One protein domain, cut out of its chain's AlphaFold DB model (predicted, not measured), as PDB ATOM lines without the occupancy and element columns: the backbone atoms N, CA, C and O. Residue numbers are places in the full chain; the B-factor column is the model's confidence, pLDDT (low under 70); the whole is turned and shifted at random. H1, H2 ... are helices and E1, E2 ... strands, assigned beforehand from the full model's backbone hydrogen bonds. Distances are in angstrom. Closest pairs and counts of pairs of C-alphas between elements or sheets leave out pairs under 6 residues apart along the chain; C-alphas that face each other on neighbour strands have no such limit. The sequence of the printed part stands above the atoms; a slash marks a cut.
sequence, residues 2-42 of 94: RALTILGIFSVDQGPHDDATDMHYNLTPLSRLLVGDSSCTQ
ATOM      1  N   ARG A   2     -13.826  40.407  -2.962       88.06
ATOM      2  CA  ARG A   2     -14.152  40.764  -4.362       88.06
ATOM      3  C   ARG A   2     -13.387  41.962  -4.953       88.06
ATOM      4  O   ARG A   2     -12.880  41.852  -6.059       88.06
ATOM      5  N   ALA A   3     -13.279  43.086  -4.240       92.75
ATOM      6  CA  ALA A   3     -12.533  44.253  -4.732       92.75
ATOM      7  C   ALA A   3     -11.039  43.946  -4.935       92.75
ATOM      8  O   ALA A   3     -10.471  44.302  -5.959       92.75
ATOM      9  N   LEU A   4     -10.421  43.217  -4.003       90.94
ATOM     10  CA  LEU A   4      -9.018  42.805  -4.098       90.94
ATOM     11  C   LEU A   4      -8.805  41.796  -5.235       90.94
ATOM     12  O   LEU A   4      -7.763  41.815  -5.878       90.94
ATOM     13  N   THR A   5      -9.804  40.959  -5.528       90.44
ATOM     14  CA  THR A   5      -9.803  40.085  -6.708       90.44
ATOM     15  C   THR A   5      -9.891  40.875  -8.012       90.44
ATOM     16  O   THR A   5      -9.120  40.619  -8.928       90.44
ATOM     17  N   ILE A   6     -10.778  41.874  -8.089       91.69
ATOM     18  CA  ILE A   6     -10.888  42.771  -9.255       91.69
ATOM     19  C   ILE A   6      -9.573  43.526  -9.486       91.69
ATOM     20  O   ILE A   6      -9.148  43.692 -10.623       91.69
ATOM     21  N   LEU A   7      -8.905  43.937  -8.406       90.06
ATOM     22  CA  LEU A   7      -7.590  44.581  -8.440       90.06
ATOM     23  C   LEU A   7      -6.431  43.601  -8.710       90.06
ATOM     24  O   LEU A   7      -5.275  44.015  -8.712       90.06
ATOM     25  N   GLY A   8      -6.711  42.308  -8.904       90.50
ATOM     26  CA  GLY A   8      -5.701  41.289  -9.196       90.50
ATOM     27  C   GLY A   8      -4.775  40.957  -8.023       90.50
ATOM     28  O   GLY A   8      -3.738  40.332  -8.220       90.50
ATOM     29  N   ILE A   9      -5.125  41.358  -6.798       91.88
ATOM     30  CA  ILE A   9      -4.362  41.021  -5.590       91.88
ATOM     31  C   ILE A   9      -4.559  39.536  -5.268       91.88
ATOM     32  O   ILE A   9      -3.590  38.842  -4.983       91.88
ATOM     33  N   PHE A  10      -5.779  39.020  -5.394       92.94
ATOM     34  CA  PHE A  10      -6.082  37.593  -5.245       92.94
ATOM     35  C   PHE A  10      -6.717  37.052  -6.522       92.94
ATOM     36  O   PHE A  10      -7.475  37.765  -7.174       92.94
ATOM     37  N   SER A  11      -6.468  35.790  -6.855       91.50
ATOM     38  CA  SER A  11      -7.289  35.064  -7.828       91.50
ATOM     39  C   SER A  11      -8.319  34.209  -7.094       91.50
ATOM     40  O   SER A  11      -8.106  33.827  -5.945       91.50
ATOM     41  N   VAL A  12      -9.458  33.952  -7.734       90.25
ATOM     42  CA  VAL A  12     -10.514  33.083  -7.197       90.25
ATOM     43  C   VAL A  12     -10.539  31.815  -8.024       90.25
ATOM     44  O   VAL A  12     -10.564  31.900  -9.250       90.25
ATOM     45  N   ASP A  13     -10.527  30.670  -7.350       85.12
ATOM     46  CA  ASP A  13     -10.797  29.379  -7.968       85.12
ATOM     47  C   ASP A  13     -12.241  28.974  -7.657       85.12
ATOM     48  O   ASP A  13     -12.672  29.009  -6.500       85.12
ATOM     49  N   GLN A  14     -13.010  28.655  -8.696       70.50
ATOM     50  CA  GLN A  14     -14.360  28.114  -8.553       70.50
ATOM     51  C   GLN A  14     -14.240  26.604  -8.716       70.50
ATOM     52  O   GLN A  14     -14.033  26.112  -9.824       70.50
ATOM     53  N   GLY A  15     -14.304  25.882  -7.595       63.72
ATOM     54  CA  GLY A  15     -14.164  24.428  -7.593       63.72
ATOM     55  C   GLY A  15     -15.229  23.726  -8.457       63.72
ATOM     56  O   GLY A  15     -16.284  24.303  -8.724       63.72
ATOM     57  N   PRO A  16     -14.994  22.471  -8.891       62.62
ATOM     58  CA  PRO A  16     -15.830  21.798  -9.888       62.62
ATOM     59  C   PRO A  16     -17.170  21.250  -9.370       62.62
ATOM     60  O   PRO A  16     -17.805  20.473 -10.084       62.62
ATOM     61  N   HIS A  17     -17.600  21.555  -8.143       58.56
ATOM     62  CA  HIS A  17     -18.759  20.884  -7.561       58.56
ATOM     63  C   HIS A  17     -19.646  21.798  -6.724       58.56
ATOM     64  O   HIS A  17     -19.179  22.727  -6.074       58.56
ATOM     65  N   ASP A  18     -20.934  21.475  -6.781       57.16
ATOM     66  CA  ASP A  18     -22.132  22.196  -6.341       57.16
ATOM     67  C   ASP A  18     -22.235  22.423  -4.814       57.16
ATOM     68  O   ASP A  18     -23.274  22.842  -4.309       57.16
ATOM     69  N   ASP A  19     -21.148  22.216  -4.064       58.22
ATOM     70  CA  ASP A  19     -21.030  22.595  -2.651       58.22
ATOM     71  C   ASP A  19     -20.563  24.059  -2.567       58.22
ATOM     72  O   ASP A  19     -19.447  24.405  -2.175       58.22
ATOM     73  N   ALA A  20     -21.441  24.940  -3.044       58.28
ATOM     74  CA  ALA A  20     -21.197  26.344  -3.358       58.28
ATOM     75  C   ALA A  20     -21.084  27.277  -2.132       58.28
ATOM     76  O   ALA A  20     -21.679  28.358  -2.121       58.28
ATOM     77  N   THR A  21     -20.331  26.900  -1.096       61.00
ATOM     78  CA  THR A  21     -20.141  27.760   0.088       61.00
ATOM     79  C   THR A  21     -18.722  28.284   0.290       61.00
ATOM     80  O   THR A  21     -18.591  29.395   0.800       61.00
ATOM     81  N   ASP A  22     -17.678  27.595  -0.185       69.19
ATOM     82  CA  ASP A  22     -16.292  28.032   0.043       69.19
ATOM     83  C   ASP A  22     -15.603  28.535  -1.234       69.19
ATOM     84  O   ASP A  22     -15.180  27.785  -2.113       69.19
ATOM     85  N   MET A  23     -15.466  29.862  -1.332       77.06
ATOM     86  CA  MET A  23     -14.633  30.506  -2.350       77.06
ATOM     87  C   MET A  23     -13.154  30.402  -1.961       77.06
ATOM     88  O   MET A  23     -12.726  31.003  -0.973       77.06
ATOM     89  N   HIS A  24     -12.357  29.711  -2.777       85.00
ATOM     90  CA  HIS A  24     -10.914  29.607  -2.575       85.00
ATOM     91  C   HIS A  24     -10.180  30.793  -3.211       85.00
ATOM     92  O   HIS A  24     -10.272  31.039  -4.415       85.00
ATOM     93  N   TYR A  25      -9.427  31.529  -2.389       89.81
ATOM     94  CA  TYR A  25      -8.616  32.664  -2.825       89.81
ATOM     95  C   TYR A  25      -7.144  32.270  -2.880       89.81
ATOM     96  O   TYR A  25      -6.550  31.900  -1.868       89.81
ATOM     97  N   ASN A  26      -6.543  32.408  -4.055       90.69
ATOM     98  CA  ASN A  26      -5.146  32.093  -4.297       90.69
ATOM     99  C   ASN A  26      -4.287  33.362  -4.352       90.69
ATOM    100  O   ASN A  26      -4.726  34.433  -4.785       90.69
ATOM    101  N   LEU A  27      -3.031  33.224  -3.922       90.12
ATOM    102  CA  LEU A  27      -2.052  34.305  -3.980       90.12
ATOM    103  C   LEU A  27      -1.579  34.538  -5.418       90.12
ATOM    104  O   LEU A  27      -1.082  33.636  -6.098       90.12
ATOM    105  N   THR A  28      -1.640  35.794  -5.839       90.75
ATOM    106  CA  THR A  28      -0.999  36.302  -7.056       90.75
ATOM    107  C   THR A  28       0.434  36.765  -6.760       90.75
ATOM    108  O   THR A  28       0.789  36.950  -5.589       90.75
ATOM    109  N   PRO A  29       1.273  37.021  -7.783       87.94
ATOM    110  CA  PRO A  29       2.586  37.637  -7.583       87.94
ATOM    111  C   PRO A  29       2.548  38.918  -6.735       87.94
ATOM    112  O   PRO A  29       3.433  39.119  -5.912       87.94
ATOM    113  N   LEU A  30       1.500  39.741  -6.871       84.75
ATOM    114  CA  LEU A  30       1.370  40.998  -6.135       84.75
ATOM    115  C   LEU A  30       1.068  40.769  -4.648       84.75
ATOM    116  O   LEU A  30       1.713  41.359  -3.789       84.75
ATOM    117  N   SER A  31       0.156  39.847  -4.322       87.25
ATOM    118  CA  SER A  31      -0.092  39.477  -2.918       87.25
ATOM    119  C   SER A  31       1.090  38.763  -2.254       87.25
ATOM    120  O   SER A  31       1.269  38.899  -1.046       87.25
ATOM    121  N   ARG A  32       1.940  38.061  -3.018       86.62
ATOM    122  CA  ARG A  32       3.155  37.421  -2.482       86.62
ATOM    123  C   ARG A  32       4.165  38.433  -1.934       86.62
ATOM    124  O   ARG A  32       4.845  38.120  -0.965       86.62
ATOM    125  N   LEU A  33       4.206  39.656  -2.473       84.38
ATOM    126  CA  LEU A  33       5.052  40.744  -1.951       84.38
ATOM    127  C   LEU A  33       4.634  41.208  -0.546       84.38
ATOM    128  O   LEU A  33       5.419  41.836   0.167       84.38
ATOM    129  N   LEU A  34       3.398  40.906  -0.142       82.12
ATOM    130  CA  LEU A  34       2.863  41.231   1.179       82.12
ATOM    131  C   LEU A  34       3.140  40.124   2.211       82.12
ATOM    132  O   LEU A  34       2.950  40.357   3.405       82.12
ATOM    133  N   VAL A  35       3.596  38.943   1.774       81.75
ATOM    134  CA  VAL A  35       3.862  37.782   2.637       81.75
ATOM    135  C   VAL A  35       5.269  37.871   3.227       81.75
ATOM    136  O   VAL A  35       6.250  37.957   2.487       81.75
ATOM    137  N   GLY A  36       5.338  37.818   4.564       65.88
ATOM    138  CA  GLY A  36       6.520  38.062   5.406       65.88
ATOM    139  C   GLY A  36       7.762  37.195   5.150       65.88
ATOM    140  O   GLY A  36       8.846  37.589   5.562       65.88
ATOM    141  N   ASP A  37       7.619  36.072   4.446       64.94
ATOM    142  CA  ASP A  37       8.710  35.118   4.185       64.94
ATOM    143  C   ASP A  37       9.469  35.371   2.873       64.94
ATOM    144  O   ASP A  37      10.426  34.664   2.555       64.94
ATOM    145  N   SER A  38       9.070  36.370   2.080       61.41
ATOM    146  CA  SER A  38       9.824  36.730   0.876       61.41
ATOM    147  C   SER A  38      10.985  37.675   1.208       61.41
ATOM    148  O   SER A  38      10.847  38.631   1.972       61.41
ATOM    149  N   SER A  39      12.141  37.464   0.576       61.88
ATOM    150  CA  SER A  39      13.306  38.361   0.684       61.88
ATOM    151  C   SER A  39      13.032  39.793   0.186       61.88
ATOM    152  O   SER A  39      13.841  40.690   0.408       61.88
ATOM    153  N   CYS A  40      11.884  40.020  -0.463       61.22
ATOM    154  CA  CYS A  40      11.424  41.300  -1.001       61.22
ATOM    155  C   CYS A  40      10.077  41.728  -0.395       61.22
ATOM    156  O   CYS A  40       9.200  42.220  -1.107       61.22
ATOM    157  N   THR A  41       9.885  41.525   0.907       69.06
ATOM    158  CA  THR A  41       8.668  41.944   1.611       69.06
ATOM    159  C   THR A  41       8.451  43.454   1.524       69.06
ATOM    160  O   THR A  41       9.137  44.252   2.156       69.06
ATOM    161  N   GLN A  42       7.424  43.865   0.783       74.94
ATOM    162  CA  GLN A  42       6.994  45.266   0.696       74.94
ATOM    163  C   GLN A  42       5.901  45.605   1.722       74.94
ATOM    164  O   GLN A  42       5.392  46.725   1.750       74.94
TER     165      GLN A  42
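This is residues 2 to 42 of the 94 residues of an uncharacterized protein of Aegilops tauschii subsp. strangulata (UniProt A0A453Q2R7). A loose rod is built on a two-stranded hairpin, E1 and E2, whose loop sticks out with residues 16 to 21 at one end. The short helix H1 sits to one side by E1, while the short helix H2 and a tail without named elements, residues 33 to 42, make the other end. The printed part has 41 residues in the order H1, E1, E2, H2; the class is mixed, with 17 residues, under half, in named elements. The radius of gyration of the C-alphas is 12.6 A and the spans are 39 by 19 by 12 A.

Strands E1, residues 10 to 13, and E2, residues 24 to 27, are an antiparallel hairpin at 140 degrees, with N 11 and O 26 3.0 A apart, within hydrogen-bond range. The closest C-alphas of H1, residues 2 to 6, and E1 are those of Thr 5 and Ser 11, 5.7 A apart. H1 is apart from H2, residues 29 to 32. The O i to N i+4 pair of H1 is within hydrogen-bond range; H2 is too short for one.

H1 begins at C-alpha 2 (-14.152, 40.764, -4.362). E1 measures 9.9 A and E2 10.1 A. H2 ends at C-alpha 32 (3.155, 37.421, -2.482).

The farthest C-alphas, Asp 18 and Ser 39, are 39.6 A apart. The printed part has no cut and no long link; residues 15 to 22 and 36 to 41 have pLDDT under 70.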